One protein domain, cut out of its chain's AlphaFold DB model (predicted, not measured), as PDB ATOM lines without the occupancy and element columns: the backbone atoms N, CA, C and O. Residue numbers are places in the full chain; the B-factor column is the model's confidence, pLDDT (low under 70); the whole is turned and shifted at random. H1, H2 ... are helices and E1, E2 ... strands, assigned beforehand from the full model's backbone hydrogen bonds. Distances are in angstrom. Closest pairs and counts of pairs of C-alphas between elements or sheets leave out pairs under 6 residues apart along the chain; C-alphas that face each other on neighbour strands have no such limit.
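Overview. This is residues 135 to 272 of the 832 residues of an uncharacterized protein of Araneus ventricosus (UniProt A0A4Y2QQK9). A strongly twisted sheet of five strands has two helices, H1 and H2, packed on one face; a small hairpin, E3 and E4, lies beyond its edge strand E2, and the long helix H5 packs on the other edge strand, E7, with the short helices H3 and H4 at that end. The printed part has 138 residues, with five named helices and seven named strands in the order E1 H1 E2 E3 E4 E5 E6 H2 E7 H3 H4 H5. The sheet runs E2 E5 E6 E1 E7 and is mixed; the class is mixed, helices and strands. The whole is compact, with a radius of gyration of the C-alphas of 15.9 A and spans of 48 by 33 by 27 A.

Arrangement. In the largest sheet E2, residues 162 to 164, is parallel to E5, residues 189 to 194, with N 191 and O 163 2.8 A apart, within hydrogen-bond range. E5 and E6, residues 197 to 202, form an antiparallel hairpin, with N 192 and O 199 at 2.8 A. E1, residues 143 to 148, is antiparallel to E6, with N 147 and O 198 at 2.8 A, and to E7, residues 220 to 223, with N 221 and O 146 at 2.8 A. H1, residues 152 to 158, runs along the strands over E5, at a height over the sheet of 8.9 A. H2, residues 205 to 214, lies on the same face over E6, at a height of 8.8 A; these are two layers, helices on one face of a sheet. E1, H1, E2 and E6, H2, E7 are split strand-helix-strand units, other strands lying between their two, with right-handed crossovers. The antiparallel hairpin of E3, residues 173 to 175, and E4, residues 181 to 183, has N 182 and O 174 at 3.0 A; the closest C-alphas of E2 and E3, Cys 163 and Lys 175, are 5.1 A apart. H5, residues 252 to 270, only grazes the sheet; its closest C-alphas to E7 are Ala 260 and Ile 221, 6.3 A. H3, residues 226 to 232, is near H5. H4, residues 241 to 245, is close to H5 but not clearly touching, with C-alphas 244 and 255 closest at 6.3 A. In H1, H2, H3, H4 and H5 every O i to N i+4 pair is within hydrogen-bond range.

Along the chain. E1 begins at C-alpha 143 (-20.059, 37.117, -33.237) and measures 17.3 A; E6 measures 16.2 A and E5 16.0 A. H2 measures 14.2 A. H5 measures 27.1 A and ends at C-alpha 270 (-16.980, 15.844, -45.755).

Size, cuts and confidence. The C-alphas farthest apart, Pro 170 and Lys 246, are 49.7 A apart. The printed part has no cut and no long link. Mean pLDDT of the printed part is 77.1; residues 135 to 140 and 226 to 272 are under 70.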
ATOM      1  N   GLU A 135     -20.142  47.954 -43.243       44.19
ATOM      2  CA  GLU A 135     -19.362  49.002 -42.562       44.19
ATOM      3  C   GLU A 135     -19.707  49.164 -41.072       44.19
ATOM      4  O   GLU A 135     -18.902  49.669 -40.296       44.19
ATOM      5  N   LEU A 136     -20.921  48.780 -40.660       39.50
ATOM      6  CA  LEU A 136     -21.551  49.342 -39.455       39.50
ATOM      7  C   LEU A 136     -21.152  48.706 -38.127       39.50
ATOM      8  O   LEU A 136     -21.486  49.239 -37.073       39.50
ATOM      9  N   ILE A 137     -20.471  47.566 -38.168       45.16
ATOM     10  CA  ILE A 137     -20.044  46.831 -36.984       45.16
ATOM     11  C   ILE A 137     -18.651  46.288 -37.283       45.16
ATOM     12  O   ILE A 137     -18.487  45.424 -38.147       45.16
ATOM     13  N   THR A 138     -17.635  46.765 -36.559       41.78
ATOM     14  CA  THR A 138     -16.325  46.102 -36.599       41.78
ATOM     15  C   THR A 138     -16.502  44.658 -36.134       41.78
ATOM     16  O   THR A 138     -17.206  44.395 -35.159       41.78
ATOM     17  N   ARG A 139     -15.846  43.700 -36.798       47.75
ATOM     18  CA  ARG A 139     -15.999  42.250 -36.542       47.75
ATOM     19  C   ARG A 139     -15.617  41.789 -35.123       47.75
ATOM     20  O   ARG A 139     -15.662  40.599 -34.838       47.75
ATOM     21  N   HIS A 140     -15.238  42.722 -34.256       50.00
ATOM     22  CA  HIS A 140     -14.890  42.533 -32.855       50.00
ATOM     23  C   HIS A 140     -16.073  42.753 -31.894       50.00
ATOM     24  O   HIS A 140     -16.008  42.261 -30.771       50.00
ATOM     25  N   GLU A 141     -17.138  43.471 -32.288       74.19
ATOM     26  CA  GLU A 141     -18.293  43.712 -31.400       74.19
ATOM     27  C   GLU A 141     -19.359  42.605 -31.491       74.19
ATOM     28  O   GLU A 141     -20.022  42.332 -30.496       74.19
ATOM     29  N   PHE A 142     -19.531  41.945 -32.645       84.81
ATOM     30  CA  PHE A 142     -20.542  40.892 -32.821       84.81
ATOM     31  C   PHE A 142     -19.947  39.591 -33.382       84.81
ATOM     32  O   PHE A 142     -19.308  39.584 -34.435       84.81
ATOM     33  N   ALA A 143     -20.259  38.472 -32.727       91.81
ATOM     34  CA  ALA A 143     -20.059  37.117 -33.237       91.81
ATOM     35  C   ALA A 143     -21.371  36.558 -33.833       91.81
ATOM     36  O   ALA A 143     -22.435  37.160 -33.694       91.81
ATOM     37  N   THR A 144     -21.306  35.425 -34.541       94.06
ATOM     38  CA  THR A 144     -22.430  34.859 -35.317       94.06
ATOM     39  C   THR A 144     -22.765  33.429 -34.894       94.06
ATOM     40  O   THR A 144     -21.865  32.592 -34.801       94.06
ATOM     41  N   VAL A 145     -24.054  33.121 -34.728       95.12
ATOM     42  CA  VAL A 145     -24.594  31.748 -34.729       95.12
ATOM     43  C   VAL A 145     -25.276  31.477 -36.070       95.12
ATOM     44  O   VAL A 145     -25.985  32.339 -36.586       95.12
ATOM     45  N   PHE A 146     -25.091  30.283 -36.628       95.56
ATOM     46  CA  PHE A 146     -25.735  29.838 -37.864       95.56
ATOM     47  C   PHE A 146     -26.798  28.782 -37.553       95.56
ATOM     48  O   PHE A 146     -26.530  27.824 -36.825       95.56
ATOM     49  N   PHE A 147     -27.980  28.946 -38.138       95.56
ATOM     50  CA  PHE A 147     -29.154  28.108 -37.928       95.56
ATOM     51  C   PHE A 147     -29.690  27.544 -39.241       95.56
ATOM     52  O   PHE A 147     -29.766  28.248 -40.249       95.56
ATOM     53  N   GLU A 148     -30.113  26.287 -39.189       94.31
ATOM     54  CA  GLU A 148     -30.833  25.593 -40.255       94.31
ATOM     55  C   GLU A 148     -32.313  25.457 -39.891       94.31
ATOM     56  O   GLU A 148     -32.668  25.501 -38.712       94.31
ATOM     57  N   ASN A 149     -33.171  25.210 -40.885       94.50
ATOM     58  CA  ASN A 149     -34.558  24.778 -40.668       94.50
ATOM     59  C   ASN A 149     -35.353  25.683 -39.700       94.50
ATOM     60  O   ASN A 149     -36.214  25.215 -38.959       94.50
ATOM     61  N   TYR A 150     -35.050  26.983 -39.694       95.62
ATOM     62  CA  TYR A 150     -35.720  28.009 -38.900       95.62
ATOM     63  C   TYR A 150     -36.257  29.089 -39.834       95.62
ATOM     64  O   TYR A 150     -35.484  29.741 -40.536       95.62
ATOM     65  N   THR A 151     -37.568  29.332 -39.820       95.25
ATOM     66  CA  THR A 151     -38.114  30.513 -40.498       95.25
ATOM     67  C   THR A 151     -37.740  31.791 -39.741       95.25
ATOM     68  O   THR A 151     -37.599  31.798 -38.514       95.25
ATOM     69  N   LEU A 152     -37.643  32.919 -40.453       94.31
ATOM     70  CA  LEU A 152     -37.406  34.233 -39.832       94.31
ATOM     71  C   LEU A 152     -38.467  34.573 -38.772       94.31
ATOM     72  O   LEU A 152     -38.148  35.164 -37.743       94.31
ATOM     73  N   LYS A 153     -39.714  34.140 -38.998       95.00
ATOM     74  CA  LYS A 153     -40.836  34.319 -38.070       95.00
ATOM     75  C   LYS A 153     -40.653  33.520 -36.774       95.00
ATOM     76  O   LYS A 153     -40.933  34.052 -35.705       95.00
ATOM     77  N   GLU A 154     -40.158  32.281 -36.845       96.25
ATOM     78  CA  GLU A 154     -39.814  31.492 -35.651       96.25
ATOM     79  C   GLU A 154     -38.657  32.110 -34.861       96.25
ATOM     80  O   GLU A 154     -38.712  32.133 -33.631       96.25
ATOM     81  N   LEU A 155     -37.613  32.602 -35.540       96.19
ATOM     82  CA  LEU A 155     -36.460  33.197 -34.860       96.19
ATOM     83  C   LEU A 155     -36.804  34.536 -34.202       96.19
ATOM     84  O   LEU A 155     -36.442  34.716 -33.043       96.19
ATOM     85  N   LEU A 156     -37.565  35.417 -34.864       95.75
ATOM     86  CA  LEU A 156     -38.112  36.626 -34.234       95.75
ATOM     87  C   LEU A 156     -38.950  36.286 -32.991       95.75
ATOM     88  O   LEU A 156     -38.671  36.788 -31.907       95.75
ATOM     89  N   ALA A 157     -39.912  35.363 -33.118       96.00
ATOM     90  CA  ALA A 157     -40.794  34.982 -32.012       96.00
ATOM     91  C   ALA A 157     -40.056  34.337 -30.817       96.00
ATOM     92  O   ALA A 157     -40.566  34.342 -29.696       96.00
ATOM     93  N   ARG A 158     -38.861  33.771 -31.038       96.94
ATOM     94  CA  ARG A 158     -37.997  33.212 -29.983       96.94
ATOM     95  C   ARG A 158     -37.039  34.241 -29.391       96.94
ATOM     96  O   ARG A 158     -36.759  34.171 -28.190       96.94
ATOM     97  N   LEU A 159     -36.548  35.171 -30.209       97.00
ATOM     98  CA  LEU A 159     -35.549  36.189 -29.884       97.00
ATOM     99  C   LEU A 159     -36.202  37.590 -29.827       97.00
ATOM    100  O   LEU A 159     -36.058  38.373 -30.767       97.00
ATOM    101  N   PRO A 160     -36.895  37.954 -28.729       89.56
ATOM    102  CA  PRO A 160     -37.328  39.333 -28.527       89.56
ATOM    103  C   PRO A 160     -36.106  40.261 -28.531       89.56
ATOM    104  O   PRO A 160     -35.017  39.864 -28.114       89.56
ATOM    105  N   ASN A 161     -36.289  41.497 -29.000       93.88
ATOM    106  CA  ASN A 161     -35.213  42.454 -29.297       93.88
ATOM    107  C   ASN A 161     -34.285  42.035 -30.461       93.88
ATOM    108  O   ASN A 161     -33.203  42.610 -30.608       93.88
ATOM    109  N   ALA A 162     -34.686  41.069 -31.292       96.38
ATOM    110  CA  ALA A 162     -34.066  40.836 -32.591       96.38
ATOM    111  C   ALA A 162     -34.673  41.729 -33.684       96.38
ATOM    112  O   ALA A 162     -35.852  42.084 -33.625       96.38
ATOM    113  N   CYS A 163     -33.888  42.025 -34.719       96.81
ATOM    114  CA  CYS A 163     -34.388  42.596 -35.969       96.81
ATOM    115  C   CYS A 163     -33.973  41.773 -37.189       96.81
ATOM    116  O   CYS A 163     -32.936  41.114 -37.170       96.81
ATOM    117  N   ILE A 164     -34.753  41.844 -38.269       95.44
ATOM    118  CA  ILE A 164     -34.324  41.377 -39.593       95.44
ATOM    119  C   ILE A 164     -33.632  42.535 -40.318       95.44
ATOM    120  O   ILE A 164     -34.138  43.663 -40.333       95.44
ATOM    121  N   LEU A 165     -32.499  42.243 -40.956       92.75
ATOM    122  CA  LEU A 165     -31.780  43.155 -41.841       92.75
ATOM    123  C   LEU A 165     -31.733  42.567 -43.262       92.75
ATOM    124  O   LEU A 165     -30.913  41.702 -43.570       92.75
ATOM    125  N   GLU A 166     -32.652  43.021 -44.118       86.44
ATOM    126  CA  GLU A 166     -32.779  42.595 -45.519       86.44
ATOM    127  C   GLU A 166     -32.066  43.575 -46.471       86.44
ATOM    128  O   GLU A 166     -31.846  44.745 -46.145       86.44
ATOM    129  N   ARG A 167     -31.719  43.116 -47.682       80.25
ATOM    130  CA  ARG A 167     -31.151  43.993 -48.721       80.25
ATOM    131  C   ARG A 167     -32.173  45.056 -49.132       80.25
ATOM    132  O   ARG A 167     -33.325  44.726 -49.394       80.25
ATOM    133  N   GLY A 168     -31.742  46.313 -49.239       80.50
ATOM    134  CA  GLY A 168     -32.606  47.430 -49.636       80.50
ATOM    135  C   GLY A 168     -33.330  48.127 -48.479       80.50
ATOM    136  O   GLY A 168     -34.015  49.120 -48.715       80.50
ATOM    137  N   PHE A 169     -33.159  47.683 -47.229       81.06
ATOM    138  CA  PHE A 169     -33.590  48.474 -46.070       81.06
ATOM    139  C   PHE A 169     -32.763  49.770 -45.939       81.06
ATOM    140  O   PHE A 169     -31.651  49.855 -46.473       81.06
ATOM    141  N   PRO A 170     -33.268  50.809 -45.244       81.38
ATOM    142  CA  PRO A 170     -32.492  52.020 -44.991       81.38
ATOM    143  C   PRO A 170     -31.188  51.706 -44.243       81.38
ATOM    144  O   PRO A 170     -31.183  50.874 -43.332       81.38
ATOM    145  N   ARG A 171     -30.089  52.404 -44.581       79.81
ATOM    146  CA  ARG A 171     -28.811  52.287 -43.847       79.81
ATOM    147  C   ARG A 171     -29.069  52.435 -42.338       79.81
ATOM    148  O   ARG A 171     -29.879  53.267 -41.932       79.81
ATOM    149  N   ASN A 172     -28.363  51.651 -41.520       80.38
ATOM    150  CA  ASN A 172     -28.521  51.587 -40.059       80.38
ATOM    151  C   ASN A 172     -29.871  51.073 -39.514       80.38
ATOM    152  O   ASN A 172     -30.027  51.088 -38.292       80.38
ATOM    153  N   LYS A 173     -30.833  50.604 -40.328       88.94
ATOM    154  CA  LYS A 173     -32.161  50.196 -39.823       88.94
ATOM    155  C   LYS A 173     -32.518  48.737 -40.107       88.94
ATOM    156  O   LYS A 173     -32.368  48.250 -41.223       88.94
ATOM    157  N   GLY A 174     -33.047  48.068 -39.083       92.19
ATOM    158  CA  GLY A 174     -33.637  46.728 -39.159       92.19
ATOM    159  C   GLY A 174     -35.116  46.766 -38.772       92.19
ATOM    160  O   GLY A 174     -35.547  47.695 -38.083       92.19
ATOM    161  N   LYS A 175     -35.895  45.773 -39.213       94.75
ATOM    162  CA  LYS A 175     -37.307  45.622 -38.817       94.75
ATOM    163  C   LYS A 175     -37.435  44.735 -37.583       94.75
ATOM    164  O   LYS A 175     -36.833  43.663 -37.562       94.75
ATOM    165  N   ASP A 176     -38.227  45.153 -36.603       94.50
ATOM    166  CA  ASP A 176     -38.623  44.313 -35.468       94.50
ATOM    167  C   ASP A 176     -39.713  43.283 -35.843       94.50
ATOM    168  O   ASP A 176     -40.082  43.136 -37.012       94.50
ATOM    169  N   GLN A 177     -40.222  42.548 -34.849       94.94
ATOM    170  CA  GLN A 177     -41.270  41.540 -35.041       94.94
ATOM    171  C   GLN A 177     -42.611  42.146 -35.496       94.94
ATOM    172  O   GLN A 177     -43.387  41.479 -36.183       94.94
ATOM    173  N   GLU A 178     -42.866  43.410 -35.164       94.75
ATOM    174  CA  GLU A 178     -44.032  44.187 -35.589       94.75
ATOM    175  C   GLU A 178     -43.830  44.855 -36.966       94.75
ATOM    176  O   GLU A 178     -44.735  45.517 -37.477       94.75
ATOM    177  N   GLY A 179     -42.655  44.692 -37.587       94.25
ATOM    178  CA  GLY A 179     -42.293  45.283 -38.876       94.25
ATOM    179  C   GLY A 179     -41.862  46.754 -38.813       94.25
ATOM    180  O   GLY A 179     -41.639  47.364 -39.862       94.25
ATOM    181  N   ARG A 180     -41.723  47.333 -37.613       94.56
ATOM    182  CA  ARG A 180     -41.290  48.719 -37.385       94.56
ATOM    183  C   ARG A 180     -39.776  48.826 -37.562       94.56
ATOM    184  O   ARG A 180     -39.026  47.940 -37.161       94.56
ATOM    185  N   PHE A 181     -39.308  49.934 -38.135       93.81
ATOM    186  CA  PHE A 181     -37.875  50.176 -38.329       93.81
ATOM    187  C   PHE A 181     -37.226  50.788 -37.079       93.81
ATOM    188  O   PHE A 181     -37.443  51.963 -36.784       93.81
ATOM    189  N   GLY A 182     -36.373  50.018 -36.399       92.12
ATOM    190  CA  GLY A 182     -35.454  50.510 -35.364       92.12
ATOM    191  C   GLY A 182     -34.029  50.680 -35.901       92.12
ATOM    192  O   GLY A 182     -33.715  50.221 -37.001       92.12
ATOM    193  N   TYR A 183     -33.143  51.311 -35.127       92.00
ATOM    194  CA  TYR A 183     -31.712  51.349 -35.453       92.00
ATOM    195  C   TYR A 183     -31.041  50.020 -35.076       92.00
ATOM    196  O   TYR A 183     -31.377  49.432 -34.054       92.00
ATOM    197  N   LEU A 184     -30.056  49.546 -35.846       89.88
ATOM    198  CA  LEU A 184     -29.351  48.287 -35.535       89.88
ATOM    199  C   LEU A 184     -28.730  48.286 -34.125       89.88
ATOM    200  O   LEU A 184     -28.710  47.257 -33.456       89.88
ATOM    201  N   SER A 185     -28.311  49.457 -33.637       87.06
ATOM    202  CA  SER A 185     -27.783  49.652 -32.285       87.06
ATOM    203  C   SER A 185     -28.802  49.418 -31.162       87.06
ATOM    204  O   SER A 185     -28.373  49.043 -30.071       87.06
ATOM    205  N   THR A 186     -30.112  49.587 -31.403       91.25
ATOM    206  CA  THR A 186     -31.171  49.361 -30.397       91.25
ATOM    207  C   THR A 186     -31.595  47.898 -30.269       91.25
ATOM    208  O   THR A 186     -32.360  47.566 -29.368       91.25
ATOM    209  N   PHE A 187     -31.109  47.018 -31.146       92.25
ATOM    210  CA  PHE A 187     -31.407  45.589 -31.102       92.25
ATOM    211  C   PHE A 187     -30.297  44.796 -30.396       92.25
ATOM    212  O   PHE A 187     -29.104  45.119 -30.471       92.25
ATOM    213  N   GLN A 188     -30.712  43.740 -29.695       93.44
ATOM    214  CA  GLN A 188     -29.822  42.793 -29.018       93.44
ATOM    215  C   GLN A 188     -29.269  41.760 -30.009       93.44
ATOM    216  O   GLN A 188     -28.120  41.336 -29.888       93.44
ATOM    217  N   PHE A 189     -30.073  41.402 -31.014       95.50
ATOM    218  CA  PHE A 189     -29.734  40.426 -32.046       95.50
ATOM    219  C   PHE A 189     -30.027  40.990 -33.440       95.50
ATOM    220  O   PHE A 189     -31.037  41.667 -33.636       95.50
ATOM    221  N   ILE A 190     -29.188  40.671 -34.426       95.00
ATOM    222  CA  ILE A 190     -29.440  41.021 -35.834       95.00
ATOM    223  C   ILE A 190     -29.530  39.726 -36.638       95.00
ATOM    224  O   ILE A 190     -28.599  38.922 -36.642       95.00
ATOM    225  N   ILE A 191     -30.666  39.519 -37.299       95.19
ATOM    226  CA  ILE A 191     -30.988  38.333 -38.089       95.19
ATOM    227  C   ILE A 191     -30.732  38.640 -39.568       95.19
ATOM    228  O   ILE A 191     -31.357  39.526 -40.156       95.19
ATOM    229  N   LEU A 192     -29.834  37.867 -40.177       94.12
ATOM    230  CA  LEU A 192     -29.544  37.883 -41.608       94.12
ATOM    231  C   LEU A 192     -30.089  36.597 -42.238       94.12
ATOM    232  O   LEU A 192     -29.658  35.497 -41.882       94.12
ATOM    233  N   SER A 193     -31.016  36.731 -43.184       89.56
ATOM    234  CA  SER A 193     -31.527  35.600 -43.966       89.56
ATOM    235  C   SER A 193     -30.651  35.344 -45.188       89.56
ATOM    236  O   SER A 193     -30.389  36.274 -45.951       89.56
ATOM    237  N   ASP A 194     -30.228  34.098 -45.410       81.38
ATOM    238  CA  ASP A 194     -29.477  33.705 -46.604       81.38
ATOM    239  C   ASP A 194     -30.004  32.375 -47.168       81.38
ATOM    240  O   ASP A 194     -29.458  31.295 -46.924       81.38
ATOM    241  N   ARG A 195     -31.130  32.481 -47.889       83.38
ATOM    242  CA  ARG A 195     -31.926  31.394 -48.498       83.38
ATOM    243  C   ARG A 195     -32.381  30.314 -47.507       83.38
ATOM    244  O   ARG A 195     -33.535  30.332 -47.096       83.38
ATOM    245  N   ASN A 196     -31.475  29.418 -47.122       82.25
ATOM    246  CA  ASN A 196     -31.741  28.241 -46.289       82.25
ATOM    247  C   ASN A 196     -31.032  28.304 -44.921       82.25
ATOM    248  O   ASN A 196     -31.351  27.515 -44.033       82.25
ATOM    249  N   VAL A 197     -30.074  29.224 -44.744       88.12
ATOM    250  CA  VAL A 197     -29.310  29.393 -43.501       88.12
ATOM    251  C   VAL A 197     -29.584  30.776 -42.927       88.12
ATOM    252  O   VAL A 197     -29.355  31.793 -43.584       88.12
ATOM    253  N   VAL A 198     -30.037  30.823 -41.675       93.88
ATOM    254  CA  VAL A 198     -30.250  32.080 -40.954       93.88
ATOM    255  C   VAL A 198     -29.072  32.336 -40.022       93.88
ATOM    256  O   VAL A 198     -28.642  31.454 -39.278       93.88
ATOM    257  N   LYS A 199     -28.527  33.552 -40.068       95.38
ATOM    258  CA  LYS A 199     -27.334  33.958 -39.318       95.38
ATOM    259  C   LYS A 199     -27.770  34.975 -38.268       95.38
ATOM    260  O   LYS A 199     -28.375  35.985 -38.616       95.38
ATOM    261  N   VAL A 200     -27.494  34.705 -36.996       96.38
ATOM    262  CA  VAL A 200     -27.855  35.577 -35.870       96.38
ATOM    263  C   VAL A 200     -26.582  36.180 -35.295       96.38
ATOM    264  O   VAL A 200     -25.741  35.460 -34.756       96.38
ATOM    265  N   LEU A 201     -26.443  37.498 -35.420       95.25
ATOM    266  CA  LEU A 201     -25.358  38.270 -34.822       95.25
ATOM    267  C   LEU A 201     -25.691  38.605 -33.359       95.25
ATOM    268  O   LEU A 201     -26.821  38.998 -33.063       95.25
ATOM    269  N   TYR A 202     -24.708  38.482 -32.466       94.81
ATOM    270  CA  TYR A 202     -24.832  38.715 -31.022       94.81
ATOM    271  C   TYR A 202     -23.548  39.333 -30.442       94.81
ATOM    272  O   TYR A 202     -22.463  39.065 -30.955       94.81
ATOM    273  N   ARG A 203     -23.645  40.131 -29.365       92.00
ATOM    274  CA  ARG A 203     -22.498  40.914 -28.849       92.00
ATOM    275  C   ARG A 203     -21.704  40.247 -27.728       92.00
ATOM    276  O   ARG A 203     -20.509  40.480 -27.583       92.00
ATOM    277  N   SER A 204     -22.357  39.433 -26.900       91.69
ATOM    278  CA  SER A 204     -21.747  38.870 -25.690       91.69
ATOM    279  C   SER A 204     -22.041  37.384 -25.489       91.69
ATOM    280  O   SER A 204     -22.993  36.821 -26.031       91.69
ATOM    281  N   VAL A 205     -21.261  36.740 -24.616       88.50
ATOM    282  CA  VAL A 205     -21.524  35.360 -24.166       88.50
ATOM    283  C   VAL A 205     -22.904  35.226 -23.508       88.50
ATOM    284  O   VAL A 205     -23.526  34.172 -23.613       88.50
ATOM    285  N   LYS A 206     -23.426  36.284 -22.868       92.50
ATOM    286  CA  LYS A 206     -24.788  36.279 -22.317       92.50
ATOM    287  C   LYS A 206     -25.830  36.189 -23.434       92.50
ATOM    288  O   LYS A 206     -26.730  35.359 -23.346       92.50
ATOM    289  N   ASP A 207     -25.662  36.974 -24.496       94.69
ATOM    290  CA  ASP A 207     -26.543  36.945 -25.669       94.69
ATOM    291  C   ASP A 207     -26.507  35.570 -26.353       94.69
ATOM    292  O   ASP A 207     -27.552  35.037 -26.714       94.69
ATOM    293  N   LEU A 208     -25.326  34.943 -26.444       94.12
ATOM    294  CA  LEU A 208     -25.180  33.563 -26.920       94.12
ATOM    295  C   LEU A 208     -25.919  32.551 -26.032       94.12
ATOM    296  O   LEU A 208     -26.598  31.666 -26.549       94.12
ATOM    297  N   GLN A 209     -25.807  32.665 -24.704       91.81
ATOM    298  CA  GLN A 209     -26.556  31.800 -23.789       91.81
ATOM    299  C   GLN A 209     -28.066  31.996 -23.942       91.81
ATOM    300  O   GLN A 209     -28.802  31.013 -23.939       91.81
ATOM    301  N   ASP A 210     -28.538  33.233 -24.094       94.56
ATOM    302  CA  ASP A 210     -29.962  33.520 -24.273       94.56
ATOM    303  C   ASP A 210     -30.473  33.040 -25.642       94.56
ATOM    304  O   ASP A 210     -31.551  32.449 -25.694       94.56
ATOM    305  N   ILE A 211     -29.679  33.148 -26.716       95.75
ATOM    306  CA  ILE A 211     -29.952  32.476 -27.998       95.75
ATOM    307  C   ILE A 211     -30.105  30.966 -27.782       95.75
ATOM    308  O   ILE A 211     -31.152  30.414 -28.104       95.75
ATOM    309  N   LEU A 212     -29.110  30.301 -27.182       94.31
ATOM    310  CA  LEU A 212     -29.093  28.841 -27.002       94.31
ATOM    311  C   LEU A 212     -30.116  28.316 -25.972       94.31
ATOM    312  O   LEU A 212     -30.366  27.113 -25.931       94.31
ATOM    313  N   ARG A 213     -30.721  29.192 -25.156       95.12
ATOM    314  CA  ARG A 213     -31.899  28.895 -24.315       95.12
ATOM    315  C   ARG A 213     -33.220  28.991 -25.087       95.12
ATOM    316  O   ARG A 213     -34.200  28.373 -24.683       95.12
ATOM    317  N   ARG A 214     -33.271  29.807 -26.145       96.31
ATOM    318  CA  ARG A 214     -34.488  30.154 -26.907       96.31
ATOM    319  C   ARG A 214     -34.619  29.360 -28.213       96.31
ATOM    320  O   ARG A 214     -35.735  29.140 -28.695       96.31
ATOM    321  N   THR A 215     -33.503  28.909 -28.779       96.44
ATOM    322  CA  THR A 215     -33.440  28.079 -29.989       96.44
ATOM    323  C   THR A 215     -33.175  26.606 -29.671       96.44
ATOM    324  O   THR A 215     -32.711  26.239 -28.595       96.44
ATOM    325  N   GLU A 216     -33.512  25.730 -30.613       95.50
ATOM    326  CA  GLU A 216     -33.321  24.287 -30.497       95.50
ATOM    327  C   GLU A 216     -31.911  23.908 -30.965       95.50
ATOM    328  O   GLU A 216     -31.550  24.101 -32.126       95.50
ATOM    329  N   ALA A 217     -31.104  23.336 -30.069       89.12
ATOM    330  CA  ALA A 217     -29.692  23.049 -30.339       89.12
ATOM    331  C   ALA A 217     -29.444  22.008 -31.450       89.12
ATOM    332  O   ALA A 217     -28.344  21.940 -31.994       89.12
ATOM    333  N   ASN A 218     -30.454  21.218 -31.833       92.06
ATOM    334  CA  ASN A 218     -30.379  20.344 -33.006       92.06
ATOM    335  C   ASN A 218     -30.387  21.132 -34.333       92.06
ATOM    336  O   ASN A 218     -29.815  20.628 -35.301       92.06
ATOM    337  N   ARG A 219     -30.966  22.344 -34.373       94.31
ATOM    338  CA  ARG A 219     -31.012  23.251 -35.538       94.31
ATOM    339  C   ARG A 219     -29.824  24.220 -35.618       94.31
ATOM    340  O   ARG A 219     -29.644  24.885 -36.636       94.31
ATOM    341  N   THR A 220     -29.000  24.311 -34.573       93.62
ATOM    342  CA  THR A 220     -27.733  25.058 -34.624       93.62
ATOM    343  C   THR A 220     -26.736  24.327 -35.526       93.62
ATOM    344  O   THR A 220     -26.421  23.156 -35.288       93.62
ATOM    345  N   ILE A 221     -26.228  25.025 -36.544       91.69
ATOM    346  CA  ILE A 221     -25.180  24.532 -37.444       91.69
ATOM    347  C   ILE A 221     -23.810  24.882 -36.864       91.69
ATOM    348  O   ILE A 221     -23.035  23.990 -36.542       91.69
ATOM    349  N   ALA A 222     -23.512  26.179 -36.727       90.62
ATOM    350  CA  ALA A 222     -22.149  26.690 -36.576       90.62
ATOM    351  C   ALA A 222     -22.057  27.953 -35.711       90.62
ATOM    352  O   ALA A 222     -23.050  28.643 -35.471       90.62
ATOM    353  N   PHE A 223     -20.828  28.284 -35.310       90.81
ATOM    354  CA  PHE A 223     -20.456  29.530 -34.636       90.81
ATOM    355  C   PHE A 223     -19.282  30.169 -35.385       90.81
ATOM    356  O   PHE A 223     -18.335  29.462 -35.728       90.81
ATOM    357  N   SER A 224     -19.309  31.483 -35.634       81.62
ATOM    358  CA  SER A 224     -18.216  32.156 -36.362       81.62
ATOM    359  C   SER A 224     -16.917  32.241 -35.567       81.62
ATOM    360  O   SER A 224     -15.846  32.261 -36.162       81.62
ATOM    361  N   ASP A 225     -17.009  32.322 -34.237       74.19
ATOM    362  CA  ASP A 225     -15.849  32.442 -33.358       74.19
ATOM    363  C   ASP A 225     -15.886  31.403 -32.232       74.19
ATOM    364  O   ASP A 225     -16.239  31.660 -31.079       74.19
ATOM    365  N   ILE A 226     -15.495  30.185 -32.601       62.66
ATOM    366  CA  ILE A 226     -15.296  29.078 -31.664       62.66
ATOM    367  C   ILE A 226     -14.179  29.414 -30.655       62.66
ATOM    368  O   ILE A 226     -14.244  28.943 -29.521       62.66
ATOM    369  N   ARG A 227     -13.184  30.251 -31.002       59.69
ATOM    370  CA  ARG A 227     -12.107  30.630 -30.068       59.69
ATOM    371  C   ARG A 227     -12.654  31.501 -28.938       59.69
ATOM    372  O   ARG A 227     -12.447  31.149 -27.782       59.69
ATOM    373  N   TYR A 228     -13.417  32.548 -29.251       62.12
ATOM    374  CA  TYR A 228     -14.082  33.407 -28.265       62.12
ATOM    375  C   TYR A 228     -15.011  32.607 -27.339       62.12
ATOM    376  O   TYR A 228     -14.984  32.800 -26.124       62.12
ATOM    377  N   VAL A 229     -15.792  31.665 -27.887       58.47
ATOM    378  CA  VAL A 229     -16.649  30.777 -27.078       58.47
ATOM    379  C   VAL A 229     -15.812  29.938 -26.107       58.47
ATOM    380  O   VAL A 229     -16.098  29.932 -24.912       58.47
ATOM    381  N   LEU A 230     -14.756  29.269 -26.580       59.62
ATOM    382  CA  LEU A 230     -13.901  28.428 -25.732       59.62
ATOM    383  C   LEU A 230     -13.134  29.236 -24.675       59.62
ATOM    384  O   LEU A 230     -13.055  28.815 -23.522       59.62
ATOM    385  N   GLU A 231     -12.599  30.398 -25.048       59.91
ATOM    386  CA  GLU A 231     -11.834  31.271 -24.157       59.91
ATOM    387  C   GLU A 231     -12.720  31.840 -23.040       59.91
ATOM    388  O   GLU A 231     -12.363  31.772 -21.863       59.91
ATOM    389  N   LYS A 232     -13.909  32.361 -23.378       57.00
ATOM    390  CA  LYS A 232     -14.806  32.991 -22.397       57.00
ATOM    391  C   LYS A 232     -15.673  32.000 -21.612       57.00
ATOM    392  O   LYS A 232     -16.162  32.362 -20.546       57.00
ATOM    393  N   CYS A 233     -15.811  30.748 -22.059       50.91
ATOM    394  CA  CYS A 233     -16.332  29.655 -21.225       50.91
ATOM    395  C   CYS A 233     -15.328  29.161 -20.162       50.91
ATOM    396  O   CYS A 233     -15.680  28.307 -19.345       50.91
ATOM    397  N   GLY A 234     -14.094  29.688 -20.143       41.75
ATOM    398  CA  GLY A 234     -13.182  29.641 -18.992       41.75
ATOM    399  C   GLY A 234     -12.723  28.252 -18.540       41.75
ATOM    400  O   GLY A 234     -12.152  28.121 -17.461       41.75
ATOM    401  N   THR A 235     -12.980  27.202 -19.322       41.75
ATOM    402  CA  THR A 235     -12.688  25.818 -18.939       41.75
ATOM    403  C   THR A 235     -12.281  24.969 -20.144       41.75
ATOM    404  O   THR A 235     -12.850  25.115 -21.227       41.75
ATOM    405  N   PRO A 236     -11.332  24.026 -19.981       44.84
ATOM    406  CA  PRO A 236     -11.035  23.055 -21.022       44.84
ATOM    407  C   PRO A 236     -12.243  22.130 -21.228       44.84
ATOM    408  O   PRO A 236     -12.797  21.582 -20.267       44.84
ATOM    409  N   LEU A 237     -12.638  21.939 -22.489       44.91
ATOM    410  CA  LEU A 237     -13.601  20.908 -22.871       44.91
ATOM    411  C   LEU A 237     -13.011  19.521 -22.592       44.91
ATOM    412  O   LEU A 237     -11.863  19.242 -22.943       44.91
ATOM    413  N   ALA A 238     -13.808  18.634 -21.996       41.50
ATOM    414  CA  ALA A 238     -13.425  17.235 -21.855       41.50
ATOM    415  C   ALA A 238     -13.442  16.549 -23.232       41.50
ATOM    416  O   ALA A 238     -14.379  16.720 -24.009       41.50
ATOM    417  N   LEU A 239     -12.414  15.751 -23.526       45.31
ATOM    418  CA  LEU A 239     -12.148  15.212 -24.869       45.31
ATOM    419  C   LEU A 239     -13.159  14.164 -25.373       45.31
ATOM    420  O   LEU A 239     -13.015  13.680 -26.490       45.31
ATOM    421  N   ASN A 240     -14.180  13.792 -24.595       50.56
ATOM    422  CA  ASN A 240     -15.198  12.844 -25.040       50.56
ATOM    423  C   ASN A 240     -16.614  13.181 -24.539       50.56
ATOM    424  O   ASN A 240     -16.825  13.728 -23.455       50.56
ATOM    425  N   ARG A 241     -17.609  12.787 -25.346       45.38
ATOM    426  CA  ARG A 241     -19.049  12.965 -25.074       45.38
ATOM    427  C   ARG A 241     -19.462  12.369 -23.727       45.38
ATOM    428  O   ARG A 241     -20.273  12.957 -23.019       45.38
ATOM    429  N   ASN A 242     -18.870  11.231 -23.359       52.59
ATOM    430  CA  ASN A 242     -19.134  10.544 -22.095       52.59
ATOM    431  C   ASN A 242     -18.668  11.359 -20.875       52.59
ATOM    432  O   ASN A 242     -19.328  11.312 -19.844       52.59
ATOM    433  N   GLY A 243     -17.573  12.114 -20.987       59.94
ATOM    434  CA  GLY A 243     -17.051  12.983 -19.932       59.94
ATOM    435  C   GLY A 243     -17.832  14.288 -19.773       59.94
ATOM    436  O   GLY A 243     -17.979  14.758 -18.649       59.94
ATOM    437  N   LEU A 244     -18.383  14.852 -20.857       53.19
ATOM    438  CA  LEU A 244     -19.326  15.975 -20.754       53.19
ATOM    439  C   LEU A 244     -20.683  15.524 -20.192       53.19
ATOM    440  O   LEU A 244     -21.150  16.088 -19.208       53.19
ATOM    441  N   ALA A 245     -21.304  14.495 -20.776       53.16
ATOM    442  CA  ALA A 245     -22.673  14.095 -20.440       53.16
ATOM    443  C   ALA A 245     -22.829  13.415 -19.065       53.16
ATOM    444  O   ALA A 245     -23.943  13.337 -18.555       53.16
ATOM    445  N   LYS A 246     -21.740  12.915 -18.460       59.28
ATOM    446  CA  LYS A 246     -21.746  12.322 -17.107       59.28
ATOM    447  C   LYS A 246     -21.242  13.268 -16.011       59.28
ATOM    448  O   LYS A 246     -21.164  12.851 -14.859       59.28
ATOM    449  N   ASN A 247     -20.870  14.507 -16.337       58.91
ATOM    450  CA  ASN A 247     -20.391  15.470 -15.348       58.91
ATOM    451  C   ASN A 247     -21.558  16.361 -14.875       58.91
ATOM    452  O   ASN A 247     -21.985  17.229 -15.638       58.91
ATOM    453  N   PRO A 248     -22.065  16.197 -13.636       65.88
ATOM    454  CA  PRO A 248     -23.235  16.939 -13.152       65.88
ATOM    455  C   PRO A 248     -22.985  18.448 -13.004       65.88
ATOM    456  O   PRO A 248     -23.936  19.215 -12.903       65.88
ATOM    457  N   ASN A 249     -21.720  18.882 -13.026       64.06
ATOM    458  CA  ASN A 249     -21.334  20.287 -12.918       64.06
ATOM    459  C   ASN A 249     -21.247  20.990 -14.287       64.06
ATOM    460  O   ASN A 249     -20.862  22.156 -14.343       64.06
ATOM    461  N   ARG A 250     -21.549  20.298 -15.399       64.25
ATOM    462  CA  ARG A 250     -21.546  20.876 -16.751       64.25
ATOM    463  C   ARG A 250     -22.954  21.245 -17.192       64.25
ATOM    464  O   ARG A 250     -23.898  20.469 -17.074       64.25
ATOM    465  N   THR A 251     -23.089  22.448 -17.731       69.00
ATOM    466  CA  THR A 251     -24.354  22.978 -18.225       69.00
ATOM    467  C   THR A 251     -24.747  22.328 -19.551       69.00
ATOM    468  O   THR A 251     -23.910  21.970 -20.384       69.00
ATOM    469  N   HIS A 252     -26.053  22.273 -19.812       59.34
ATOM    470  CA  HIS A 252     -26.589  21.829 -21.101       59.34
ATOM    471  C   HIS A 252     -26.074  22.688 -22.282       59.34
ATOM    472  O   HIS A 252     -26.019  22.215 -23.416       59.34
ATOM    473  N   ILE A 253     -25.649  23.931 -22.021       55.44
ATOM    474  CA  ILE A 253     -25.083  24.851 -23.019       55.44
ATOM    475  C   ILE A 253     -23.710  24.358 -23.499       55.44
ATOM    476  O   ILE A 253     -23.468  24.325 -24.702       55.44
ATOM    477  N   GLU A 254     -22.839  23.905 -22.593       59.34
ATOM    478  CA  GLU A 254     -21.520  23.351 -22.943       59.34
ATOM    479  C   GLU A 254     -21.643  22.039 -23.729       59.34
ATOM    480  O   GLU A 254     -20.920  21.824 -24.702       59.34
ATOM    481  N   ILE A 255     -22.607  21.189 -23.356       68.81
ATOM    482  CA  ILE A 255     -22.921  19.945 -24.076       68.81
ATOM    483  C   ILE A 255     -23.414  20.257 -25.500       68.81
ATOM    484  O   ILE A 255     -22.941  19.652 -26.463       68.81
ATOM    485  N   ASN A 256     -24.308  21.240 -25.650       60.94
ATOM    486  CA  ASN A 256     -24.816  21.677 -26.953       60.94
ATOM    487  C   ASN A 256     -23.715  22.301 -27.825       60.94
ATOM    488  O   ASN A 256     -23.627  21.990 -29.011       60.94
ATOM    489  N   ALA A 257     -22.854  23.145 -27.247       59.75
ATOM    490  CA  ALA A 257     -21.726  23.746 -27.952       59.75
ATOM    491  C   ALA A 257     -20.724  22.683 -28.440       59.75
ATOM    492  O   ALA A 257     -20.245  22.769 -29.568       59.75
ATOM    493  N   PHE A 258     -20.461  21.647 -27.634       68.06
ATOM    494  CA  PHE A 258     -19.602  20.521 -28.010       68.06
ATOM    495  C   PHE A 258     -20.197  19.657 -29.133       68.06
ATOM    496  O   PHE A 258     -19.485  19.282 -30.064       68.06
ATOM    497  N   GLU A 259     -21.499  19.361 -29.099       66.00
ATOM    498  CA  GLU A 259     -22.153  18.593 -30.167       66.00
ATOM    499  C   GLU A 259     -22.288  19.396 -31.473       66.00
ATOM    500  O   GLU A 259     -22.045  18.853 -32.552       66.00
ATOM    501  N   ALA A 260     -22.555  20.705 -31.403       58.72
ATOM    502  CA  ALA A 260     -22.474  21.587 -32.567       58.72
ATOM    503  C   ALA A 260     -21.035  21.674 -33.114       58.72
ATOM    504  O   ALA A 260     -20.825  21.549 -34.319       58.72
ATOM    505  N   PHE A 261     -20.015  21.796 -32.259       63.75
ATOM    506  CA  PHE A 261     -18.608  21.745 -32.677       63.75
ATOM    507  C   PHE A 261     -18.265  20.429 -33.400       63.75
ATOM    508  O   PHE A 261     -17.657  20.457 -34.470       63.75
ATOM    509  N   LYS A 262     -18.740  19.282 -32.892       66.12
ATOM    510  CA  LYS A 262     -18.605  17.976 -33.560       66.12
ATOM    511  C   LYS A 262     -19.301  17.926 -34.922       66.12
ATOM    512  O   LYS A 262     -18.709  17.399 -35.860       66.12
ATOM    513  N   LYS A 263     -20.508  18.495 -35.063       61.94
ATOM    514  CA  LYS A 263     -21.167  18.640 -36.376       61.94
ATOM    515  C   LYS A 263     -20.300  19.437 -37.352       61.94
ATOM    516  O   LYS A 263     -20.094  18.980 -38.467       61.94
ATOM    517  N   ASN A 264     -19.746  20.576 -36.925       55.16
ATOM    518  CA  ASN A 264     -18.877  21.394 -37.780       55.16
ATOM    519  C   ASN A 264     -17.646  20.614 -38.249       55.16
ATOM    520  O   ASN A 264     -17.355  20.622 -39.440       55.16
ATOM    521  N   LEU A 265     -16.951  19.910 -37.347       51.62
ATOM    522  CA  LEU A 265     -15.811  19.069 -37.729       51.62
ATOM    523  C   LEU A 265     -16.208  17.980 -38.738       51.62
ATOM    524  O   LEU A 265     -15.482  17.769 -39.705       51.62
ATOM    525  N   ALA A 266     -17.373  17.345 -38.564       53.12
ATOM    526  CA  ALA A 266     -17.891  16.376 -39.526       53.12
ATOM    527  C   ALA A 266     -18.153  17.025 -40.900       53.12
ATOM    528  O   ALA A 266     -17.623  16.544 -41.901       53.12
ATOM    529  N   THR A 267     -18.862  18.159 -40.953       49.25
ATOM    530  CA  THR A 267     -19.130  18.896 -42.202       49.25
ATOM    531  C   THR A 267     -17.841  19.360 -42.889       49.25
ATOM    532  O   THR A 267     -17.708  19.201 -44.099       49.25
ATOM    533  N   PHE A 268     -16.856  19.869 -42.139       43.59
ATOM    534  CA  PHE A 268     -15.543  20.227 -42.687       43.59
ATOM    535  C   PHE A 268     -14.760  19.010 -43.197       43.59
ATOM    536  O   PHE A 268     -14.036  19.140 -44.181       43.59
ATOM    537  N   SER A 269     -14.912  17.831 -42.581       41.94
ATOM    538  CA  SER A 269     -14.283  16.600 -43.081       41.94
ATOM    539  C   SER A 269     -14.925  16.097 -44.380       41.94
ATOM    540  O   SER A 269     -14.200  15.704 -45.287       41.94
ATOM    541  N   SER A 270     -16.252  16.210 -44.527       45.81
ATOM    542  CA  SER A 270     -16.980  15.844 -45.755       45.81
ATOM    543  C   SER A 270     -16.859  16.860 -46.900       45.81
ATOM    544  O   SER A 270     -17.346  16.597 -47.993       45.81
ATOM    545  N   LEU A 271     -16.254  18.028 -46.655       38.38
ATOM    546  CA  LEU A 271     -15.972  19.048 -47.677       38.38
ATOM    547  C   LEU A 271     -14.554  18.932 -48.268       38.38
ATOM    548  O   LEU A 271     -14.184  19.730 -49.127       38.38
ATOM    549  N   LYS A 272     -13.764  17.944 -47.831       36.19
ATOM    550  CA  LYS A 272     -12.606  17.453 -48.584       36.19
ATOM    551  C   LYS A 272     -13.050  16.294 -49.472       36.19
ATOM    552  O   LYS A 272     -13.907  15.509 -49.074       36.19
TER     553      LYS A 272